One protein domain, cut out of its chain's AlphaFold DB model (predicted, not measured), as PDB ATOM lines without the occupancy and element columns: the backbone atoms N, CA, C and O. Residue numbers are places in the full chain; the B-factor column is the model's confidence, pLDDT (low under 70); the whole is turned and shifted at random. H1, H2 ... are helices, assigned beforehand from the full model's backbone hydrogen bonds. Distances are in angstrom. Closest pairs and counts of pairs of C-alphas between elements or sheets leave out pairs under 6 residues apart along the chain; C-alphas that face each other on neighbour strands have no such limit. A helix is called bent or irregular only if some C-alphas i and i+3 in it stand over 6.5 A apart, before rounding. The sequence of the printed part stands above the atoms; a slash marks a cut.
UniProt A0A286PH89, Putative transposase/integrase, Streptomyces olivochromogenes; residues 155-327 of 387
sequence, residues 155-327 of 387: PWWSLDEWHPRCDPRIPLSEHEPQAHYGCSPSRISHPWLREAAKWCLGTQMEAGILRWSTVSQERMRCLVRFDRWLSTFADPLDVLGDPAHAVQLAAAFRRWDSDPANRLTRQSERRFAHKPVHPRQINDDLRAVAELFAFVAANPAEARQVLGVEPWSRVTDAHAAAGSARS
ATOM      1  N   PRO A 155     159.533 210.450 235.021       95.19
ATOM      2  CA  PRO A 155     158.827 210.030 233.818       95.19
ATOM      3  C   PRO A 155     158.506 208.534 233.900       95.19
ATOM      4  O   PRO A 155     159.315 207.750 234.396       95.19
ATOM      5  N   TRP A 156     157.345 208.120 233.394       96.62
ATOM      6  CA  TRP A 156     156.873 206.731 233.496       96.62
ATOM      7  C   TRP A 156     157.878 205.719 232.931       96.62
ATOM      8  O   TRP A 156     158.012 204.606 233.442       96.62
ATOM      9  N   TRP A 157     158.622 206.115 231.895       96.56
ATOM     10  CA  TRP A 157     159.586 205.258 231.221       96.56
ATOM     11  C   TRP A 157     160.842 204.980 232.059       96.56
ATOM     12  O   TRP A 157     161.593 204.072 231.718       96.56
ATOM     13  N   SER A 158     161.079 205.683 233.173       96.06
ATOM     14  CA  SER A 158     162.204 205.374 234.075       96.06
ATOM     15  C   SER A 158     162.040 204.019 234.780       96.06
ATOM     16  O   SER A 158     163.027 203.372 235.146       96.06
ATOM     17  N   LEU A 159     160.793 203.556 234.924       95.75
ATOM     18  CA  LEU A 159     160.455 202.291 235.565       95.75
ATOM     19  C   LEU A 159     161.018 201.092 234.794       95.75
ATOM     20  O   LEU A 159     161.146 201.101 233.572       95.75
ATOM     21  N   ASP A 160     161.319 200.020 235.522       94.50
ATOM     22  CA  ASP A 160     161.835 198.760 234.969       94.50
ATOM     23  C   ASP A 160     160.747 197.818 234.428       94.50
ATOM     24  O   ASP A 160     161.050 196.804 233.795       94.50
ATOM     25  N   GLU A 161     159.481 198.162 234.657       94.94
ATOM     26  CA  GLU A 161     158.301 197.408 234.248       94.94
ATOM     27  C   GLU A 161     157.235 198.380 233.747       94.94
ATOM     28  O   GLU A 161     156.831 199.294 234.466       94.94
ATOM     29  N   TRP A 162     156.765 198.182 232.517       96.56
ATOM     30  CA  TRP A 162     155.793 199.059 231.871       96.56
ATOM     31  C   TRP A 162     154.506 198.304 231.584       96.56
ATOM     32  O   TRP A 162     154.500 197.272 230.904       96.56
ATOM     33  N   HIS A 163     153.388 198.829 232.075       95.75
ATOM     34  CA  HIS A 163     152.084 198.235 231.824       95.75
ATOM     35  C   HIS A 163     150.990 199.310 231.779       95.75
ATOM     36  O   HIS A 163     150.702 199.889 232.824       95.75
ATOM     37  N   PRO A 164     150.303 199.533 230.641       95.44
ATOM     38  CA  PRO A 164     149.355 200.646 230.513       95.44
ATOM     39  C   PRO A 164     148.156 200.555 231.459       95.44
ATOM     40  O   PRO A 164     147.675 201.559 231.962       95.44
ATOM     41  N   ARG A 165     147.714 199.330 231.782       92.81
ATOM     42  CA  ARG A 165     146.714 199.095 232.845       92.81
ATOM     43  C   ARG A 165     147.132 199.666 234.211       92.81
ATOM     44  O   ARG A 165     146.281 200.081 234.981       92.81
ATOM     45  N   CYS A 166     148.424 199.622 234.530       94.88
ATOM     46  CA  CYS A 166     148.960 199.978 235.845       94.88
ATOM     47  C   CYS A 166     149.466 201.424 235.895       94.88
ATOM     48  O   CYS A 166     149.400 202.049 236.952       94.88
ATOM     49  N   ASP A 167     149.958 201.947 234.769       95.62
ATOM     50  CA  ASP A 167     150.484 203.302 234.646       95.62
ATOM     51  C   ASP A 167     149.732 204.079 233.548       95.62
ATOM     52  O   ASP A 167     150.022 203.901 232.360       95.62
ATOM     53  N   PRO A 168     148.774 204.951 233.918       93.12
ATOM     54  CA  PRO A 168     147.986 205.716 232.954       93.12
ATOM     55  C   PRO A 168     148.778 206.837 232.267       93.12
ATOM     56  O   PRO A 168     148.245 207.476 231.365       93.12
ATOM     57  N   ARG A 169     150.027 207.107 232.678       96.06
ATOM     58  CA  ARG A 169     150.895 208.092 232.011       96.06
ATOM     59  C   ARG A 169     151.423 207.578 230.672       96.06
ATOM     60  O   ARG A 169     151.869 208.382 229.863       96.06
ATOM     61  N   ILE A 170     151.391 206.259 230.446       97.06
ATOM     62  CA  ILE A 170     151.845 205.641 229.197       97.06
ATOM     63  C   ILE A 170     150.925 206.091 228.052       97.06
ATOM     64  O   ILE A 170     149.733 205.778 228.086       97.06
ATOM     65  N   PRO A 171     151.453 206.761 227.009       96.00
ATOM     66  CA  PRO A 171     150.639 207.204 225.883       96.00
ATOM     67  C   PRO A 171     150.032 206.023 225.112       96.00
ATOM     68  O   PRO A 171     150.747 205.130 224.648       96.00
ATOM     69  N   LEU A 172     148.710 206.040 224.933       95.62
ATOM     70  CA  LEU A 172     147.967 205.068 224.128       95.62
ATOM     71  C   LEU A 172     147.138 205.780 223.060       95.62
ATOM     72  O   LEU A 172     146.583 206.850 223.302       95.62
ATOM     73  N   SER A 173     146.998 205.155 221.890       90.50
ATOM     74  CA  SER A 173     145.947 205.548 220.951       90.50
ATOM     75  C   SER A 173     144.573 205.053 221.425       90.50
ATOM     76  O   SER A 173     144.478 204.074 222.165       90.50
ATOM     77  N   GLU A 174     143.496 205.704 220.972       87.69
ATOM     78  CA  GLU A 174     142.108 205.386 221.364       87.69
ATOM     79  C   GLU A 174     141.759 203.895 221.193       87.69
ATOM     80  O   GLU A 174     141.071 203.302 222.018       87.69
ATOM     81  N   HIS A 175     142.300 203.270 220.146       89.19
ATOM     82  CA  HIS A 175     142.091 201.863 219.814       89.19
ATOM     83  C   HIS A 175     143.418 201.095 219.802       89.19
ATOM     84  O   HIS A 175     143.690 200.322 218.880       89.19
ATOM     85  N   GLU A 176     144.283 201.347 220.792       90.88
ATOM     86  CA  GLU A 176     145.625 200.773 220.826       90.88
ATOM     87  C   GLU A 176     145.580 199.235 220.879       90.88
ATOM     88  O   GLU A 176     145.114 198.641 221.862       90.88
ATOM     89  N   PRO A 177     146.116 198.546 219.854       89.50
ATOM     90  CA  PRO A 177     146.261 197.106 219.916       89.50
ATOM     91  C   PRO A 177     147.166 196.734 221.089       89.50
ATOM     92  O   PRO A 177     148.208 197.346 221.304       89.50
ATOM     93  N   GLN A 178     146.826 195.666 221.809       87.75
ATOM     94  CA  GLN A 178     147.668 195.142 222.893       87.75
ATOM     95  C   GLN A 178     147.824 196.085 224.106       87.75
ATOM     96  O   GLN A 178     148.748 195.891 224.896       87.75
ATOM     97  N   ALA A 179     146.907 197.037 224.327       88.00
ATOM     98  CA  ALA A 179     146.889 197.888 225.531       88.00
ATOM     99  C   ALA A 179     146.888 197.089 226.858       88.00
ATOM    100  O   ALA A 179     147.325 197.572 227.901       88.00
ATOM    101  N   HIS A 180     146.436 195.831 226.818       88.19
ATOM    102  CA  HIS A 180     146.407 194.921 227.967       88.19
ATOM    103  C   HIS A 180     147.712 194.149 228.212       88.19
ATOM    104  O   HIS A 180     147.772 193.352 229.149       88.19
ATOM    105  N   TYR A 181     148.735 194.328 227.375       90.56
ATOM    106  CA  TYR A 181     150.023 193.655 227.519       90.56
ATOM    107  C   TYR A 181     151.091 194.647 227.948       90.56
ATOM    108  O   TYR A 181     151.272 195.666 227.290       90.56
ATOM    109  N   GLY A 182     151.819 194.304 229.010       93.50
ATOM    110  CA  GLY A 182     153.024 195.003 229.452       93.50
ATOM    111  C   GLY A 182     154.298 194.549 228.737       93.50
ATOM    112  O   GLY A 182     154.325 193.517 228.056       93.50
ATOM    113  N   CYS A 183     155.378 195.290 228.957       95.12
ATOM    114  CA  CYS A 183     156.741 194.872 228.651       95.12
ATOM    115  C   CYS A 183     157.704 195.325 229.761       95.12
ATOM    116  O   CYS A 183     157.368 196.164 230.589       95.12
ATOM    117  N   SER A 184     158.895 194.734 229.781       94.38
ATOM    118  CA  SER A 184     159.793 194.801 230.936       94.38
ATOM    119  C   SER A 184     161.199 195.210 230.491       94.38
ATOM    120  O   SER A 184     161.954 194.338 230.041       94.38
ATOM    121  N   PRO A 185     161.564 196.505 230.579       96.75
ATOM    122  CA  PRO A 185     162.949 196.956 230.418       96.75
ATOM    123  C   PRO A 185     163.951 196.195 231.294       96.75
ATOM    124  O   PRO A 185     165.083 195.976 230.867       96.75
ATOM    125  N   SER A 186     163.522 195.714 232.466       94.69
ATOM    126  CA  SER A 186     164.307 194.865 233.379       94.69
ATOM    127  C   SER A 186     164.969 193.652 232.708       94.69
ATOM    128  O   SER A 186     165.987 193.153 233.186       94.69
ATOM    129  N   ARG A 187     164.424 193.187 231.576       95.19
ATOM    130  CA  ARG A 187     164.957 192.063 230.791       95.19
ATOM    131  C   ARG A 187     166.239 192.382 230.025       95.19
ATOM    132  O   ARG A 187     166.853 191.450 229.513       95.19
ATOM    133  N   ILE A 188     166.602 193.656 229.895       97.56
ATOM    134  CA  ILE A 188     167.898 194.085 229.368       97.56
ATOM    135  C   ILE A 188     168.884 194.048 230.535       97.56
ATOM    136  O   ILE A 188     168.751 194.811 231.492       97.56
ATOM    137  N   SER A 189     169.844 193.134 230.492       96.19
ATOM    138  CA  SER A 189     170.749 192.844 231.607       96.19
ATOM    139  C   SER A 189     171.827 193.912 231.768       96.19
ATOM    140  O   SER A 189     172.215 194.215 232.895       96.19
ATOM    141  N   HIS A 190     172.294 194.509 230.668       97.12
ATOM    142  CA  HIS A 190     173.303 195.565 230.705       97.12
ATOM    143  C   HIS A 190     172.662 196.913 231.090       97.12
ATOM    144  O   HIS A 190     171.870 197.448 230.309       97.12
ATOM    145  N   PRO A 191     173.011 197.518 232.248       96.19
ATOM    146  CA  PRO A 191     172.330 198.722 232.733       96.19
ATOM    147  C   PRO A 191     172.445 199.917 231.786       96.19
ATOM    148  O   PRO A 191     171.469 200.626 231.571       96.19
ATOM    149  N   TRP A 192     173.612 200.115 231.164       96.25
ATOM    150  CA  TRP A 192     173.826 201.221 230.226       96.25
ATOM    151  C   TRP A 192     172.861 201.148 229.033       96.25
ATOM    152  O   TRP A 192     172.258 202.158 228.673       96.25
ATOM    153  N   LEU A 193     172.664 199.949 228.472       97.81
ATOM    154  CA  LEU A 193     171.747 199.703 227.361       97.81
ATOM    155  C   LEU A 193     170.292 199.842 227.811       97.81
ATOM    156  O   LEU A 193     169.480 200.411 227.083       97.81
ATOM    157  N   ARG A 194     169.966 199.344 229.011       98.31
ATOM    158  CA  ARG A 194     168.619 199.429 229.580       98.31
ATOM    159  C   ARG A 194     168.162 200.875 229.710       98.31
ATOM    160  O   ARG A 194     167.081 201.206 229.233       98.31
ATOM    161  N   GLU A 195     168.980 201.731 230.313       98.00
ATOM    162  CA  GLU A 195     168.610 203.128 230.548       98.00
ATOM    163  C   GLU A 195     168.460 203.909 229.235       98.00
ATOM    164  O   GLU A 195     167.512 204.679 229.078       98.00
ATOM    165  N   ALA A 196     169.301 203.640 228.231       97.88
ATOM    166  CA  ALA A 196     169.129 204.252 226.912       97.88
ATOM    167  C   ALA A 196     167.895 203.740 226.172       97.88
ATOM    168  O   ALA A 196     167.196 204.524 225.535       97.88
ATOM    169  N   ALA A 197     167.596 202.442 226.272       98.31
ATOM    170  CA  ALA A 197     166.378 201.869 225.713       98.31
ATOM    171  C   ALA A 197     165.130 202.500 226.343       98.31
ATOM    172  O   ALA A 197     164.205 202.868 225.620       98.31
ATOM    173  N   LYS A 198     165.118 202.666 227.672       98.56
ATOM    174  CA  LYS A 198     164.039 203.341 228.401       98.56
ATOM    175  C   LYS A 198     163.836 204.769 227.908       98.56
ATOM    176  O   LYS A 198     162.738 205.104 227.472       98.56
ATOM    177  N   TRP A 199     164.900 205.572 227.913       98.31
ATOM    178  CA  TRP A 199     164.845 206.970 227.495       98.31
ATOM    179  C   TRP A 199     164.417 207.122 226.030       98.31
ATOM    180  O   TRP A 199     163.483 207.864 225.734       98.31
ATOM    181  N   CYS A 200     165.038 206.375 225.115       98.25
ATOM    182  CA  CYS A 200     164.747 206.444 223.683       98.25
ATOM    183  C   CYS A 200     163.306 206.022 223.357       98.25
ATOM    184  O   CYS A 200     162.598 206.732 222.642       98.25
ATOM    185  N   LEU A 201     162.847 204.882 223.887       98.38
ATOM    186  CA  LEU A 201     161.497 204.384 223.608       98.38
ATOM    187  C   LEU A 201     160.425 205.232 224.296       98.38
ATOM    188  O   LEU A 201     159.394 205.501 223.684       98.38
ATOM    189  N   GLY A 202     160.678 205.675 225.530       98.00
ATOM    190  CA  GLY A 202     159.793 206.573 226.267       98.00
ATOM    191  C   GLY A 202     159.601 207.905 225.548       98.00
ATOM    192  O   GLY A 202     158.472 208.273 225.234       98.00
ATOM    193  N   THR A 203     160.705 208.561 225.176       97.94
ATOM    194  CA  THR A 203     160.682 209.850 224.463       97.94
ATOM    195  C   THR A 203     159.977 209.736 223.112       97.94
ATOM    196  O   THR A 203     159.138 210.564 222.770       97.94
ATOM    197  N   GLN A 204     160.258 208.684 222.334       97.62
ATOM    198  CA  GLN A 204     159.591 208.486 221.042       97.62
ATOM    199  C   GLN A 204     158.092 208.182 221.174       97.62
ATOM    200  O   GLN A 204     157.325 208.527 220.274       97.62
ATOM    201  N   MET A 205     157.655 207.548 222.265       97.12
ATOM    202  CA  MET A 205     156.228 207.371 222.548       97.12
ATOM    203  C   MET A 205     155.553 208.681 222.947       97.12
ATOM    204  O   MET A 205     154.474 208.981 222.444       97.12
ATOM    205  N   GLU A 206     156.187 209.471 223.812       96.88
ATOM    206  CA  GLU A 206     155.680 210.785 224.227       96.88
ATOM    207  C   GLU A 206     155.587 211.756 223.044       96.88
ATOM    208  O   GLU A 206     154.615 212.498 222.926       96.88
ATOM    209  N   ALA A 207     156.532 211.676 222.105       96.25
ATOM    210  CA  ALA A 207     156.506 212.428 220.853       96.25
ATOM    211  C   ALA A 207     155.505 211.886 219.809       96.25
ATOM    212  O   ALA A 207     155.378 212.456 218.726       96.25
ATOM    213  N   GLY A 208     154.825 210.763 220.075       95.25
ATOM    214  CA  GLY A 208     153.893 210.127 219.135       95.25
ATOM    215  C   GLY A 208     154.551 209.469 217.912       95.25
ATOM    216  O   GLY A 208     153.849 209.060 216.986       95.25
ATOM    217  N   ILE A 209     155.883 209.341 217.899       95.88
ATOM    218  CA  ILE A 209     156.655 208.676 216.836       95.88
ATOM    219  C   ILE A 209     156.412 207.163 216.879       95.88
ATOM    220  O   ILE A 209     156.243 206.519 215.842       95.88
ATOM    221  N   LEU A 210     156.369 206.591 218.086       96.00
ATOM    222  CA  LEU A 210     156.100 205.174 218.312       96.00
ATOM    223  C   LEU A 210     154.763 204.965 219.020       96.00
ATOM    224  O   LEU A 210     154.381 205.711 219.917       96.00
ATOM    225  N   ARG A 211     154.076 203.880 218.651       96.12
ATOM    226  CA  ARG A 211     152.897 203.382 219.371       96.12
ATOM    227  C   ARG A 211     153.288 202.347 220.421       96.12
ATOM    228  O   ARG A 211     154.303 201.656 220.277       96.12
ATOM    229  N   TRP A 212     152.431 202.166 221.424       97.00
ATOM    230  CA  TRP A 212     152.634 201.174 222.483       97.00
ATOM    231  C   TRP A 212     152.810 199.752 221.943       97.00
ATOM    232  O   TRP A 212     153.687 199.012 222.389       97.00
ATOM    233  N   SER A 213     152.012 199.353 220.956       94.69
ATOM    234  CA  SER A 213     152.129 198.045 220.302       94.69
ATOM    235  C   SER A 213     153.510 197.828 219.672       94.69
ATOM    236  O   SER A 213     154.091 196.752 219.830       94.69
ATOM    237  N   THR A 214     154.086 198.849 219.029       95.19
ATOM    238  CA  THR A 214     155.446 198.796 218.469       95.19
ATOM    239  C   THR A 214     156.497 198.664 219.569       95.19
ATOM    240  O   THR A 214     157.402 197.831 219.464       95.19
ATOM    241  N   VAL A 215     156.367 199.426 220.656       96.56
ATOM    242  CA  VAL A 215     157.302 199.358 221.788       96.56
ATOM    243  C   VAL A 215     157.239 198.003 222.497       96.56
ATOM    244  O   VAL A 215     158.261 197.330 222.647       96.56
ATOM    245  N   SER A 216     156.039 197.571 222.889       94.88
ATOM    246  CA  SER A 216     155.820 196.383 223.721       94.88
ATOM    247  C   SER A 216     156.012 195.059 222.977       94.88
ATOM    248  O   SER A 216     156.516 194.092 223.560       94.88
ATOM    249  N   GLN A 217     155.632 194.983 221.696       90.44
ATOM    250  CA  GLN A 217     155.662 193.725 220.941       90.44
ATOM    251  C   GLN A 217     156.905 193.558 220.069       90.44
ATOM    252  O   GLN A 217     157.313 192.417 219.837       90.44
ATOM    253  N   GLU A 218     157.508 194.656 219.604       93.12
ATOM    254  CA  GLU A 218     158.620 194.630 218.646       93.12
ATOM    255  C   GLU A 218     159.909 195.180 219.266       93.12
ATOM    256  O   GLU A 218     160.828 194.403 219.539       93.12
ATOM    257  N   ARG A 219     159.986 196.490 219.544       96.31
ATOM    258  CA  ARG A 219     161.243 197.170 219.911       96.31
ATOM    259  C   ARG A 219     161.893 196.605 221.164       96.31
ATOM    260  O   ARG A 219     163.068 196.250 221.119       96.31
ATOM    261  N   MET A 220     161.131 196.430 222.244       96.62
ATOM    262  CA  MET A 220     161.673 195.888 223.492       96.62
ATOM    263  C   MET A 220     162.271 194.487 223.294       96.62
ATOM    264  O   MET A 220     163.344 194.179 223.802       96.62
ATOM    265  N   ARG A 221     161.620 193.629 222.495       94.56
ATOM    266  CA  ARG A 221     162.133 192.276 222.211       94.56
ATOM    267  C   ARG A 221     163.409 192.308 221.375       94.56
ATOM    268  O   ARG A 221     164.278 191.467 221.594       94.56
ATOM    269  N   CYS A 222     163.515 193.256 220.448       96.75
ATOM    270  CA  CYS A 222     164.712 193.442 219.638       96.75
ATOM    271  C   CYS A 222     165.909 193.865 220.494       96.75
ATOM    272  O   CYS A 222     166.973 193.254 220.416       96.75
ATOM    273  N   LEU A 223     165.712 194.833 221.391       97.88
ATOM    274  CA  LEU A 223     166.769 195.308 222.287       97.88
ATOM    275  C   LEU A 223     167.188 194.248 223.317       97.88
ATOM    276  O   LEU A 223     168.372 194.106 223.590       97.88
ATOM    277  N   VAL A 224     166.257 193.424 223.809       96.88
ATOM    278  CA  VAL A 224     166.593 192.255 224.647       96.88
ATOM    279  C   VAL A 224     167.406 191.208 223.873       96.88
ATOM    280  O   VAL A 224     168.263 190.540 224.447       96.88
ATOM    281  N   ARG A 225     167.170 191.022 222.568       96.31
ATOM    282  CA  ARG A 225     168.017 190.132 221.753       96.31
ATOM    283  C   ARG A 225     169.412 190.701 221.552       96.31
ATOM    284  O   ARG A 225     170.372 189.944 221.652       96.31
ATOM    285  N   PHE A 226     169.513 192.001 221.307       97.69
ATOM    286  CA  PHE A 226     170.797 192.681 221.224       97.69
ATOM    287  C   PHE A 226     171.580 192.553 222.537       97.69
ATOM    288  O   PHE A 226     172.715 192.098 222.514       97.69
ATOM    289  N   ASP A 227     170.942 192.812 223.681       97.69
ATOM    290  CA  ASP A 227     171.511 192.604 225.021       97.69
ATOM    291  C   ASP A 227     172.099 191.197 225.209       97.69
ATOM    292  O   ASP A 227     173.229 191.043 225.666       97.69
ATOM    293  N   ARG A 228     171.367 190.162 224.781       96.88
ATOM    294  CA  ARG A 228     171.837 188.770 224.845       96.88
ATOM    295  C   ARG A 228     173.035 188.493 223.945       96.88
ATOM    296  O   ARG A 228     173.858 187.651 224.295       96.88
ATOM    297  N   TRP A 229     173.120 189.147 222.790       97.38
ATOM    298  CA  TRP A 229     174.298 189.056 221.933       97.38
ATOM    299  C   TRP A 229     175.501 189.751 222.573       97.38
ATOM    300  O   TRP A 229     176.594 189.199 222.555       97.38
ATOM    301  N   LEU A 230     175.308 190.898 223.229       97.19
ATOM    302  CA  LEU A 230     176.383 191.567 223.969       97.19
ATOM    303  C   LEU A 230     176.957 190.690 225.086       97.19
ATOM    304  O   LEU A 230     178.159 190.714 225.324       97.19
ATOM    305  N   SER A 231     176.138 189.836 225.708       96.19
ATOM    306  CA  SER A 231     176.612 188.858 226.696       96.19
ATOM    307  C   SER A 231     177.576 187.800 226.135       96.19
ATOM    308  O   SER A 231     178.114 187.017 226.913       96.19
ATOM    309  N   THR A 232     177.798 187.731 224.814       95.56
ATOM    310  CA  THR A 232     178.819 186.847 224.221       95.56
ATOM    311  C   THR A 232     180.209 187.484 224.163       95.56
ATOM    312  O   THR A 232     181.157 186.820 223.751       95.56
ATOM    313  N   PHE A 233     180.333 188.766 224.507       94.69
ATOM    314  CA  PHE A 233     181.585 189.516 224.473       94.69
ATOM    315  C   PHE A 233     182.320 189.386 225.808       94.69
ATOM    316  O   PHE A 233     181.700 189.179 226.850       94.69
ATOM    317  N   ALA A 234     183.646 189.539 225.778       94.88
ATOM    318  CA  ALA A 234     184.425 189.703 227.004       94.88
ATOM    319  C   ALA A 234     184.134 191.071 227.647       94.88
ATOM    320  O   ALA A 234     183.879 191.135 228.848       94.88
ATOM    321  N   ASP A 235     184.104 192.132 226.831       94.75
ATOM    322  CA  ASP A 235     183.590 193.447 227.207       94.75
ATOM    323  C   ASP A 235     182.398 193.831 226.304       94.75
ATOM    324  O   ASP A 235     182.567 194.078 225.108       94.75
ATOM    325  N   PRO A 236     181.170 193.911 226.851       94.06
ATOM    326  CA  PRO A 236     179.992 194.386 226.126       94.06
ATOM    327  C   PRO A 236     180.144 195.783 225.506       94.06
ATOM    328  O   PRO A 236     179.415 196.110 224.570       94.06
ATOM    329  N   LEU A 237     181.050 196.623 226.025       93.88
ATOM    330  CA  LEU A 237     181.295 197.974 225.518       93.88
ATOM    331  C   LEU A 237     182.105 198.000 224.218       93.88
ATOM    332  O   LEU A 237     182.104 199.031 223.544       93.88
ATOM    333  N   ASP A 238     182.715 196.883 223.812       92.56
ATOM    334  CA  ASP A 238     183.427 196.767 222.532       92.56
ATOM    335  C   ASP A 238     182.509 197.048 221.330       92.56
ATOM    336  O   ASP A 238     182.967 197.478 220.271       92.56
ATOM    337  N   VAL A 239     181.192 196.865 221.492       92.50
ATOM    338  CA  VAL A 239     180.201 197.201 220.458       92.50
ATOM    339  C   VAL A 239     180.133 198.703 220.151       92.50
ATOM    340  O   VAL A 239     179.692 199.089 219.070       92.50
ATOM    341  N   LEU A 240     180.561 199.537 221.103       91.69
ATOM    342  CA  LEU A 240     180.653 200.995 221.001       91.69
ATOM    343  C   LEU A 240     182.113 201.445 220.811       91.69
ATOM    344  O   LEU A 240     182.468 202.562 221.185       91.69
ATOM    345  N   GLY A 241     182.981 200.541 220.347       88.06
ATOM    346  CA  GLY A 241     184.396 200.797 220.100       88.06
ATOM    347  C   GLY A 241     184.638 201.674 218.869       88.06
ATOM    348  O   GLY A 241     183.929 202.642 218.613       88.06
ATOM    349  N   ASP A 242     185.675 201.355 218.094       87.94
ATOM    350  CA  ASP A 242     186.026 202.129 216.899       87.94
ATOM    351  C   ASP A 242     184.865 202.154 215.873       87.94
ATOM    352  O   ASP A 242     184.478 201.092 215.364       87.94
ATOM    353  N   PRO A 243     184.343 203.348 215.510       88.00
ATOM    354  CA  PRO A 243     183.284 203.505 214.517       88.00
ATOM    355  C   PRO A 243     183.566 202.824 213.169       88.00
ATOM    356  O   PRO A 243     182.624 202.423 212.479       88.00
ATOM    357  N   ALA A 244     184.839 202.647 212.787       87.94
ATOM    358  CA  ALA A 244     185.221 201.949 211.559       87.94
ATOM    359  C   ALA A 244     184.774 200.473 211.540       87.94
ATOM    360  O   ALA A 244     184.536 199.901 210.472       87.94
ATOM    361  N   HIS A 245     184.592 199.856 212.713       89.38
ATOM    362  CA  HIS A 245     184.154 198.468 212.852       89.38
ATOM    363  C   HIS A 245     182.632 198.306 212.978       89.38
ATOM    364  O   HIS A 245     182.141 197.174 212.961       89.38
ATOM    365  N   ALA A 246     181.855 199.395 213.031       89.31
ATOM    366  CA  ALA A 246     180.409 199.339 213.263       89.31
ATOM    367  C   ALA A 246     179.669 198.436 212.255       89.31
ATOM    368  O   ALA A 246     178.827 197.621 212.635       89.31
ATOM    369  N   VAL A 247     180.026 198.501 210.965       90.06
ATOM    370  CA  VAL A 247     179.432 197.647 209.913       90.06
ATOM    371  C   VAL A 247     179.749 196.166 210.141       90.06
ATOM    372  O   VAL A 247     178.894 195.301 209.935       90.06
ATOM    373  N   GLN A 248     180.968 195.858 210.587       92.31
ATOM    374  CA  GLN A 248     181.390 194.485 210.868       92.31
ATOM    375  C   GLN A 248     180.647 193.923 212.085       92.31
ATOM    376  O   GLN A 248     180.197 192.775 212.043       92.31
ATOM    377  N   LEU A 249     180.455 194.744 213.121       93.25
ATOM    378  CA  LEU A 249     179.671 194.409 214.310       93.25
ATOM    379  C   LEU A 249     178.194 194.176 213.967       93.25
ATOM    380  O   LEU A 249     177.636 193.152 214.358       93.25
ATOM    381  N   ALA A 250     177.579 195.037 213.151       93.81
ATOM    382  CA  ALA A 250     176.209 194.831 212.673       93.81
ATOM    383  C   ALA A 250     176.074 193.527 211.860       93.81
ATOM    384  O   ALA A 250     175.106 192.778 212.018       93.81
ATOM    385  N   ALA A 251     177.067 193.198 211.026       94.69
ATOM    386  CA  ALA A 251     177.107 191.926 210.309       94.69
ATOM    387  C   ALA A 251     177.314 190.721 211.247       94.69
ATOM    388  O   ALA A 251     176.741 189.656 211.007       94.69
ATOM    389  N   ALA A 252     178.105 190.867 212.313       95.94
ATOM    390  CA  ALA A 252     178.289 189.835 213.330       95.94
ATOM    391  C   ALA A 252     176.996 189.581 214.115       95.94
ATOM    392  O   ALA A 252     176.592 188.423 214.238       95.94
ATOM    393  N   PHE A 253     176.298 190.639 214.535       96.38
ATOM    394  CA  PHE A 253     174.992 190.520 215.175       96.38
ATOM    395  C   PHE A 253     173.975 189.857 214.243       96.38
ATOM    396  O   PHE A 253     173.324 188.896 214.640       96.38
ATOM    397  N   ARG A 254     173.912 190.265 212.965       96.38
ATOM    398  CA  ARG A 254     173.067 189.620 211.943       96.38
ATOM    399  C   ARG A 254     173.313 188.112 211.854       96.38
ATOM    400  O   ARG A 254     172.357 187.346 211.761       96.38
ATOM    401  N   ARG A 255     174.583 187.684 211.832       95.75
ATOM    402  CA  ARG A 255     174.947 186.258 211.770       95.75
ATOM    403  C   ARG A 255     174.479 185.523 213.020       95.75
ATOM    404  O   ARG A 255     173.826 184.493 212.891       95.75
ATOM    405  N   TRP A 256     174.751 186.073 214.201       96.19
ATOM    406  CA  TRP A 256     174.303 185.495 215.468       96.19
ATOM    407  C   TRP A 256     172.773 185.376 215.534       96.19
ATOM    408  O   TRP A 256     172.237 184.323 215.864       96.19
ATOM    409  N   ASP A 257     172.061 186.425 215.139       94.38
ATOM    410  CA  ASP A 257     170.604 186.523 215.218       94.38
ATOM    411  C   ASP A 257     169.865 185.697 214.140       94.38
ATOM    412  O   ASP A 257     168.664 185.423 214.251       94.38
ATOM    413  N   SER A 258     170.587 185.254 213.105       93.56
ATOM    414  CA  SER A 258     170.076 184.326 212.089       93.56
ATOM    415  C   SER A 258     169.979 182.876 212.570       93.56
ATOM    416  O   SER A 258     169.242 182.093 211.968       93.56
ATOM    417  N   ASP A 259     170.674 182.525 213.656       91.88
ATOM    418  CA  ASP A 259     170.576 181.209 214.281       91.88
ATOM    419  C   ASP A 259     169.275 181.113 215.107       91.88
ATOM    420  O   ASP A 259     169.099 181.851 216.086       91.88
ATOM    421  N   PRO A 260     168.345 180.198 214.764       89.62
ATOM    422  CA  PRO A 260     167.108 180.022 215.514       89.62
ATOM    423  C   PRO A 260     167.334 179.718 216.998       89.62
ATOM    424  O   PRO A 260     166.506 180.125 217.814       89.62
ATOM    425  N   ALA A 261     168.435 179.049 217.368       87.56
ATOM    426  CA  ALA A 261     168.752 178.714 218.756       87.56
ATOM    427  C   ALA A 261     168.904 179.968 219.629       87.56
ATOM    428  O   ALA A 261     168.436 179.994 220.771       87.56
ATOM    429  N   ASN A 262     169.451 181.044 219.060       89.75
ATOM    430  CA  ASN A 262     169.628 182.323 219.744       89.75
ATOM    431  C   ASN A 262     168.303 183.062 219.973       89.75
ATOM    432  O   ASN A 262     168.207 183.920 220.850       89.75
ATOM    433  N   ARG A 263     167.226 182.685 219.277       86.19
ATOM    434  CA  ARG A 263     165.896 183.299 219.434       86.19
ATOM    435  C   ARG A 263     164.985 182.578 220.419       86.19
ATOM    436  O   ARG A 263     163.955 183.131 220.801       86.19
ATOM    437  N   LEU A 264     165.358 181.377 220.849       81.38
ATOM    438  CA  LEU A 264     164.578 180.600 221.802       81.38
ATOM    439  C   LEU A 264     164.721 181.191 223.202       81.38
ATOM    440  O   LEU A 264     165.826 181.352 223.715       81.38
ATOM    441  N   THR A 265     163.589 181.484 223.829       73.44
ATOM    442  CA  THR A 265     163.530 182.008 225.202       73.44
ATOM    443  C   THR A 265     162.971 180.987 226.181       73.44
ATOM    444  O   THR A 265     163.230 181.068 227.378       73.44
ATOM    445  N   ARG A 266     162.215 179.999 225.687       75.25
ATOM    446  CA  ARG A 266     161.595 178.953 226.507       75.25
ATOM    447  C   ARG A 266     162.007 177.570 226.036       75.25
ATOM    448  O   ARG A 266     162.125 177.306 224.842       75.25
ATOM    449  N   GLN A 267     162.112 176.632 226.975       70.19
ATOM    450  CA  GLN A 267     162.411 175.232 226.659       70.19
ATOM    451  C   GLN A 267     161.379 174.621 225.695       70.19
ATOM    452  O   GLN A 267     161.746 173.883 224.784       70.19
ATOM    453  N   SER A 268     160.103 174.996 225.827       70.44
ATOM    454  CA  SER A 268     159.019 174.566 224.933       70.44
ATOM    455  C   SER A 268     159.176 175.044 223.484       70.44
ATOM    456  O   SER A 268     158.558 174.481 222.584       70.44
ATOM    457  N   GLU A 269     159.973 176.087 223.240       76.56
ATOM    458  CA  GLU A 269     160.211 176.644 221.904       76.56
ATOM    459  C   GLU A 269     161.288 175.867 221.142       76.56
ATOM    460  O   GLU A 269     161.347 175.974 219.921       76.56
ATOM    461  N   ARG A 270     162.072 175.007 221.815       74.06
ATOM    462  CA  ARG A 270     163.112 174.172 221.183       74.06
ATOM    463  C   ARG A 270     162.588 173.302 220.044       74.06
ATOM    464  O   ARG A 270     163.319 173.025 219.102       74.06
ATOM    465  N   ARG A 271     161.299 172.954 220.061       73.50
ATOM    466  CA  ARG A 271     160.637 172.261 218.945       73.50
ATOM    467  C   ARG A 271     160.655 173.045 217.628       73.50
ATOM    468  O   ARG A 271     160.421 172.454 216.587       73.50
ATOM    469  N   PHE A 272     160.907 174.352 217.658       73.62
ATOM    470  CA  PHE A 272     161.011 175.218 216.483       73.62
ATOM    471  C   PHE A 272     162.459 175.565 216.113       73.62
ATOM    472  O   PHE A 272     162.658 176.312 215.163       73.62
ATOM    473  N   ALA A 273     163.460 175.005 216.806       74.75
ATOM    474  CA  ALA A 273     164.880 175.294 216.576       74.75
ATOM    475  C   ALA A 273     165.358 174.969 215.148       74.75
ATOM    476  O   ALA A 273     166.337 175.529 214.681       74.75
ATOM    477  N   HIS A 274     164.663 174.074 214.445       77.75
ATOM    478  CA  HIS A 274     164.986 173.689 213.071       77.75
ATOM    479  C   HIS A 274     164.425 174.655 212.014       77.75
ATOM    480  O   HIS A 274     164.714 174.499 210.829       77.75
ATOM    481  N   LYS A 275     163.567 175.613 212.397       82.81
ATOM    482  CA  LYS A 275     162.937 176.527 211.439       82.81
ATOM    483  C   LYS A 275     163.842 177.734 211.202       82.81
ATOM    484  O   LYS A 275     164.189 178.396 212.177       82.81
ATOM    485  N   PRO A 276     164.176 178.064 209.941       87.38
ATOM    486  CA  PRO A 276     165.007 179.220 209.652       87.38
ATOM    487  C   PRO A 276     164.319 180.509 210.105       87.38
ATOM    488  O   PRO A 276     163.095 180.658 210.009       87.38
ATOM    489  N   VAL A 277     165.123 181.455 210.580       89.75
ATOM    490  CA  VAL A 277     164.643 182.778 210.971       89.75
ATOM    491  C   VAL A 277     164.254 183.562 209.724       89.75
ATOM    492  O   VAL A 277     165.023 183.676 208.770       89.75
ATOM    493  N   HIS A 278     163.055 184.140 209.728       91.25
ATOM    494  CA  HIS A 278     162.602 184.945 208.602       91.25
ATOM    495  C   HIS A 278     163.455 186.229 208.475       91.25
ATOM    496  O   HIS A 278     163.544 186.973 209.456       91.25
ATOM    497  N   PRO A 279     163.998 186.575 207.284       92.56
ATOM    498  CA  PRO A 279     164.904 187.720 207.105       92.56
ATOM    499  C   PRO A 279     164.362 189.057 207.619       92.56
ATOM    500  O   PRO A 279     165.112 189.878 208.142       92.56
ATOM    501  N   ARG A 280     163.042 189.263 207.512       93.12
ATOM    502  CA  ARG A 280     162.364 190.436 208.084       93.12
ATOM    503  C   ARG A 280     162.640 190.598 209.578       93.12
ATOM    504  O   ARG A 280     162.938 191.704 209.991       93.12
ATOM    505  N   GLN A 281     162.584 189.517 210.359       92.25
ATOM    506  CA  GLN A 281     162.779 189.617 211.804       92.25
ATOM    507  C   GLN A 281     164.206 190.057 212.141       92.25
ATOM    508  O   GLN A 281     164.376 190.909 212.997       92.25
ATOM    509  N   ILE A 282     165.205 189.535 211.424       94.19
ATOM    510  CA  ILE A 282     166.613 189.926 211.594       94.19
ATOM    511  C   ILE A 282     166.810 191.406 211.239       94.19
ATOM    512  O   ILE A 282     167.538 192.137 211.904       94.19
ATOM    513  N   ASN A 283     166.143 191.875 210.182       94.25
ATOM    514  CA  ASN A 283     166.189 193.285 209.809       94.25
ATOM    515  C   ASN A 283     165.475 194.183 210.831       94.25
ATOM    516  O   ASN A 283     165.947 195.289 211.067       94.25
ATOM    517  N   ASP A 284     164.375 193.729 211.437       94.44
ATOM    518  CA  ASP A 284     163.696 194.463 212.512       94.44
ATOM    519  C   ASP A 284     164.599 194.593 213.752       94.44
ATOM    520  O   ASP A 284     164.657 195.667 214.350       94.44
ATOM    521  N   ASP A 285     165.373 193.550 214.072       95.56
ATOM    522  CA  ASP A 285     166.365 193.569 215.152       95.56
ATOM    523  C   ASP A 285     167.486 194.584 214.907       95.56
ATOM    524  O   ASP A 285     167.750 195.440 215.753       95.56
ATOM    525  N   LEU A 286     168.105 194.542 213.724       95.50
ATOM    526  CA  LEU A 286     169.154 195.491 213.337       95.50
ATOM    527  C   LEU A 286     168.642 196.931 213.295       95.50
ATOM    528  O   LEU A 286     169.327 197.847 213.749       95.50
ATOM    529  N   ARG A 287     167.427 197.125 212.775       95.31
ATOM    530  CA  ARG A 287     166.784 198.436 212.699       95.31
ATOM    531  C   ARG A 287     166.529 199.015 214.086       95.31
ATOM    532  O   ARG A 287     166.818 200.183 214.291       95.31
ATOM    533  N   ALA A 288     166.041 198.222 215.039       97.00
ATOM    534  CA  ALA A 288     165.802 198.702 216.401       97.00
ATOM    535  C   ALA A 288     167.090 199.196 217.086       97.00
ATOM    536  O   ALA A 288     167.068 200.216 217.771       97.00
ATOM    537  N   VAL A 289     168.214 198.500 216.878       97.06
ATOM    538  CA  VAL A 289     169.526 198.910 217.411       97.06
ATOM    539  C   VAL A 289     170.036 200.172 216.712       97.06
ATOM    540  O   VAL A 289     170.479 201.106 217.374       97.06
ATOM    541  N   ALA A 290     169.926 200.233 215.381       95.06
ATOM    542  CA  ALA A 290     170.307 201.411 214.607       95.06
ATOM    543  C   ALA A 290     169.505 202.656 215.005       95.06
ATOM    544  O   ALA A 290     170.090 203.718 215.189       95.06
ATOM    545  N   GLU A 291     168.185 202.524 215.172       96.19
ATOM    546  CA  GLU A 291     167.301 203.605 215.622       96.19
ATOM    547  C   GLU A 291     167.681 204.089 217.032       96.19
ATOM    548  O   GLU A 291     167.698 205.295 217.272       96.19
ATOM    549  N   LEU A 292     168.053 203.183 217.949       97.38
ATOM    550  CA  LEU A 292     168.550 203.557 219.278       97.38
ATOM    551  C   LEU A 292     169.847 204.374 219.188       97.38
ATOM    552  O   LEU A 292     169.942 205.439 219.795       97.38
ATOM    553  N   PHE A 293     170.836 203.900 218.426       96.00
ATOM    554  CA  PHE A 293     172.106 204.614 218.266       96.00
ATOM    555  C   PHE A 293     171.935 205.951 217.544       96.00
ATOM    556  O   PHE A 293     172.543 206.933 217.961       96.00
ATOM    557  N   ALA A 294     171.068 206.014 216.531       95.56
ATOM    558  CA  ALA A 294     170.726 207.258 215.847       95.56
ATOM    559  C   ALA A 294     170.118 208.275 216.817       95.56
ATOM    560  O   ALA A 294     170.512 209.436 216.824       95.56
ATOM    561  N   PHE A 295     169.187 207.829 217.665       96.44
ATOM    562  CA  PHE A 295     168.546 208.687 218.653       96.44
ATOM    563  C   PHE A 295     169.555 209.262 219.652       96.44
ATOM    564  O   PHE A 295     169.535 210.461 219.918       96.44
ATOM    565  N   VAL A 296     170.466 208.438 220.178       95.75
ATOM    566  CA  VAL A 296     171.490 208.914 221.121       95.75
ATOM    567  C   VAL A 296     172.472 209.874 220.438       95.75
ATOM    568  O   VAL A 296     172.749 210.941 220.984       95.75
ATOM    569  N   ALA A 297     172.953 209.539 219.235       93.50
ATOM    570  CA  ALA A 297     173.881 210.381 218.473       93.50
ATOM    571  C   ALA A 297     173.276 211.746 218.102       93.50
ATOM    572  O   ALA A 297     173.973 212.757 218.137       93.50
ATOM    573  N   ALA A 298     171.973 211.787 217.803       95.06
ATOM    574  CA  ALA A 298     171.258 213.017 217.475       95.06
ATOM    575  C   ALA A 298     171.010 213.932 218.691       95.06
ATOM    576  O   ALA A 298     170.774 215.124 218.510       95.06
ATOM    577  N   ASN A 299     171.085 213.404 219.920       94.38
ATOM    578  CA  ASN A 299     170.749 214.127 221.153       94.38
ATOM    579  C   ASN A 299     171.902 214.111 222.183       94.38
ATOM    580  O   ASN A 299     171.702 213.704 223.329       94.38
ATOM    581  N   PRO A 300     173.126 214.561 221.840       92.12
ATOM    582  CA  PRO A 300     174.312 214.343 222.675       92.12
ATOM    583  C   PRO A 300     174.291 215.110 224.008       92.12
ATOM    584  O   PRO A 300     174.857 214.649 225.001       92.12
ATOM    585  N   ALA A 301     173.660 216.290 224.054       93.75
ATOM    586  CA  ALA A 301     173.553 217.084 225.280       93.75
ATOM    587  C   ALA A 301     172.599 216.430 226.293       93.75
ATOM    588  O   ALA A 301     172.970 216.237 227.451       93.75
ATOM    589  N   GLU A 302     171.412 216.027 225.839       94.44
ATOM    590  CA  GLU A 302     170.417 215.345 226.671       94.44
ATOM    591  C   GLU A 302     170.872 213.939 227.061       94.44
ATOM    592  O   GLU A 302     170.740 213.559 228.223       94.44
ATOM    593  N   ALA A 303     171.500 213.196 226.143       93.94
ATOM    594  CA  ALA A 303     172.078 211.889 226.443       93.94
ATOM    595  C   ALA A 303     173.071 211.980 227.609       93.94
ATOM    596  O   ALA A 303     173.015 211.168 228.530       93.94
ATOM    597  N   ARG A 304     173.921 213.017 227.633       93.38
ATOM    598  CA  ARG A 304     174.852 213.254 228.744       93.38
ATOM    599  C   ARG A 304     174.131 213.511 230.068       93.38
ATOM    600  O   ARG A 304     174.614 213.068 231.107       93.38
ATOM    601  N   GLN A 305     173.010 214.226 230.038       94.19
ATOM    602  CA  GLN A 305     172.229 214.549 231.230       94.19
ATOM    603  C   GLN A 305     171.459 213.335 231.769       94.19
ATOM    604  O   GLN A 305     171.444 213.114 232.977       94.19
ATOM    605  N   VAL A 306     170.834 212.552 230.886       93.94
ATOM    606  CA  VAL A 306     169.950 211.435 231.258       93.94
ATOM    607  C   VAL A 306     170.734 210.142 231.490       93.94
ATOM    608  O   VAL A 306     170.521 209.454 232.485       93.94
ATOM    609  N   LEU A 307     171.655 209.805 230.586       94.75
ATOM    610  CA  LEU A 307     172.388 208.534 230.593       94.75
ATOM    611  C   LEU A 307     173.776 208.641 231.237       94.75
ATOM    612  O   LEU A 307     174.352 207.625 231.629       94.75
ATOM    613  N   GLY A 308     174.306 209.858 231.369       91.94
ATOM    614  CA  GLY A 308     175.700 210.109 231.732       91.94
ATOM    615  C   GLY A 308     176.624 210.181 230.511       91.94
ATOM    616  O   GLY A 308     176.200 210.029 229.369       91.94
ATOM    617  N   VAL A 309     177.911 210.458 230.752       86.00
ATOM    618  CA  VAL A 309     178.907 210.658 229.680       86.00
ATOM    619  C   VAL A 309     179.277 209.338 228.996       86.00
ATOM    620  O   VAL A 309     179.163 209.221 227.781       86.00
ATOM    621  N   GLU A 310     179.713 208.342 229.765       89.25
ATOM    622  CA  GLU A 310     180.105 207.028 229.246       89.25
ATOM    623  C   GLU A 310     178.963 206.010 229.421       89.25
ATOM    624  O   GLU A 310     178.237 206.074 230.417       89.25
ATOM    625  N   PRO A 311     178.809 205.039 228.502       91.12
ATOM    626  CA  PRO A 311     179.635 204.815 227.307       91.12
ATOM    627  C   PRO A 311     179.154 205.589 226.062       91.12
ATOM    628  O   PRO A 311     179.698 205.427 224.972       91.12
ATOM    629  N   TRP A 312     178.108 206.405 226.198       91.62
ATOM    630  CA  TRP A 312     177.365 206.987 225.075       91.62
ATOM    631  C   TRP A 312     178.105 208.089 224.309       91.62
ATOM    632  O   TRP A 312     177.797 208.325 223.145       91.62
ATOM    633  N   SER A 313     179.128 208.691 224.915       87.06
ATOM    634  CA  SER A 313     180.108 209.578 224.267       87.06
ATOM    635  C   SER A 313     180.783 208.970 223.029       87.06
ATOM    636  O   SER A 313     181.232 209.714 222.161       87.06
ATOM    637  N   ARG A 314     180.867 207.634 222.945       89.00
ATOM    638  CA  ARG A 314     181.523 206.898 221.849       89.00
ATOM    639  C   ARG A 314     180.615 206.683 220.640       89.00
ATOM    640  O   ARG A 314     181.090 206.326 219.563       89.00
ATOM    641  N   VAL A 315     179.306 206.875 220.809       88.69
ATOM    642  CA  VAL A 315     178.326 206.635 219.749       88.69
ATOM    643  C   VAL A 315     178.367 207.766 218.732       88.69
ATOM    644  O   VAL A 315     178.375 208.946 219.067       88.69
ATOM    645  N   THR A 316     178.380 207.381 217.462       86.75
ATOM    646  CA  THR A 316     178.461 208.281 216.306       86.75
ATOM    647  C   THR A 316     177.481 207.828 215.230       86.75
ATOM    648  O   THR A 316     176.999 206.692 215.262       86.75
ATOM    649  N   ASP A 317     177.250 208.666 214.219       86.62
ATOM    650  CA  ASP A 317     176.382 208.336 213.079       86.62
ATOM    651  C   ASP A 317     176.791 207.044 212.354       86.62
ATOM    652  O   ASP A 317     175.948 206.351 211.783       86.62
ATOM    653  N   ALA A 318     178.070 206.657 212.413       85.12
ATOM    654  CA  ALA A 318     178.550 205.397 211.847       85.12
ATOM    655  C   ALA A 318     177.917 204.167 212.526       85.12
ATOM    656  O   ALA A 318     177.571 203.197 211.846       85.12
ATOM    657  N   HIS A 319     177.701 204.223 213.845       85.25
ATOM    658  CA  HIS A 319     177.038 203.159 214.604       85.25
ATOM    659  C   HIS A 319     175.567 203.008 214.188       85.25
ATOM    660  O   HIS A 319     175.072 201.889 214.042       85.25
ATOM    661  N   ALA A 320     174.884 204.123 213.919       82.75
ATOM    662  CA  ALA A 320     173.515 204.134 213.405       82.75
ATOM    663  C   ALA A 320     173.421 203.636 211.948       82.75
ATOM    664  O   ALA A 320     172.561 202.820 211.597       82.75
ATOM    665  N   ALA A 321     174.333 204.089 211.083       79.88
ATOM    666  CA  ALA A 321     174.348 203.737 209.665       79.88
ATOM    667  C   ALA A 321     174.623 202.241 209.429       79.88
ATOM    668  O   ALA A 321     174.056 201.640 208.510       79.88
ATOM    669  N   ALA A 322     175.440 201.616 210.282       74.25
ATOM    670  CA  ALA A 322     175.824 200.213 210.167       74.25
ATOM    671  C   ALA A 322     174.640 199.230 210.180       74.25
ATOM    672  O   ALA A 322     174.637 198.265 209.415       74.25
ATOM    673  N   GLY A 323     173.613 199.478 211.000       60.56
ATOM    674  CA  GLY A 323     172.410 198.633 211.041       60.56
ATOM    675  C   GLY A 323     171.403 198.919 209.917       60.56
ATOM    676  O   GLY A 323     170.543 198.083 209.639       60.56
ATOM    677  N   SER A 324     171.542 200.060 209.234       60.69
ATOM    678  CA  SER A 324     170.680 200.489 208.120       60.69
ATOM    679  C   SER A 324     171.202 200.053 206.744       60.69
ATOM    680  O   SER A 324     170.456 200.048 205.761       60.69
ATOM    681  N   ALA A 325     172.477 199.659 206.651       52.28
ATOM    682  CA  ALA A 325     173.087 199.196 205.414       52.28
ATOM    683  C   ALA A 325     172.440 197.881 204.939       52.28
ATOM    684  O   ALA A 325     172.663 196.793 205.478       52.28
ATOM    685  N   ARG A 326     171.629 197.974 203.878       44.50
ATOM    686  CA  ARG A 326     171.161 196.813 203.109       44.50
ATOM    687  C   ARG A 326     172.394 196.043 202.635       44.50
ATOM    688  O   ARG A 326     173.258 196.635 201.992       44.50
ATOM    689  N   SER A 327     172.470 194.734 202.901       35.97
ATOM    690  CA  SER A 327     173.471 193.884 202.242       35.97
ATOM    691  C   SER A 327     173.435 194.159 200.732       35.97
ATOM    692  O   SER A 327     172.332 194.201 200.169       35.97
TER     693      SER A 327
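AT A GLANCE: This is residues 155 to 327 of the 387 residues of the protein "Putative transposase/integrase" of Streptomyces olivochromogenes (UniProt A0A286PH89). The longest helix, H7, crosses a helical hairpin of H1 and H2, with H4 and H9 side by side with H7. H5 and H6 lie toward one end of the long axis and H8 toward the other, while residues 155 to 190 loop past the hairpin's linked ends. The printed 173 residues, all helix by class, hold nine named helices, H1 to H9 in chain order, and no named strand; the whole is compact, with a radius of gyration of the C-alphas of 16.1 A and spans of 46 by 41 by 28 A.

HOW THE PARTS SIT: After residues 155 to 190, find H1, residues 191 to 206, in a hairpin with H2, residues 212 to 230: a shallow tilt of 19 degrees, opposite ways, closest C-alphas Leu 201 and Val 215, 6.8 A. H3, residues 236 to 240, and H4, residues 243 to 257, only just touch, only at the corner, with 3 pairs of C-alphas within 8 A, the closest Val 239 and Leu 249, 6.8 A. H5, residues 260 to 263, and H6, residues 267 to 272, are close but not clearly touching, closest C-alphas Ala 261 and Arg 270, 7.6 A. H7, residues 279 to 298, touches H2 about perpendicular at 89 degrees, through residues 284 to 289 and 218 to 226 alone, closest C-alphas Cys 222 and Asp 285, 4.8 A. H8, residues 300 to 306, is close but not clearly touching H7. H9, residues 317 to 324, touches H7 at a shallow tilt of 16 degrees, opposite ways, closest C-alphas Ala 290 and Ala 320, 4.4 A. Every O i to N i+4 pair is within hydrogen-bond range in H1, H7 and H8, against 12 of 15 in H2, 9 of 11 in H4, 2 of 4 in H9, 0 of 1 in H3 and 0 of 2 in H6, where O i to N i+3 gives 1 of 2 and 2 of 3; H5 is too short for such a pair.

IN THESE COORDINATES: Find C-alpha 191 at (172.330, 198.722, 232.733), where H1 begins its 22.3 A; H2 runs 25.7 A with a kink of 30 degrees near residue 219, H4 21.2 A and H7 28.1 A. H4 is irregular, C-alphas 244 and 247 being 7.4 A apart; H2 and H6 only just are, with 6.9 A from C-alpha 217 to 220 and 6.6 A from 268 to 271. H9 ends at C-alpha 324, (170.680, 200.489, 208.120).

THE WHOLE: The C-alphas of Arg 271 and Ala 301, 47.1 A apart, are the two farthest apart. The printed part has no cut and no long link between helices; pLDDT is under 70 at residues 323 to 327.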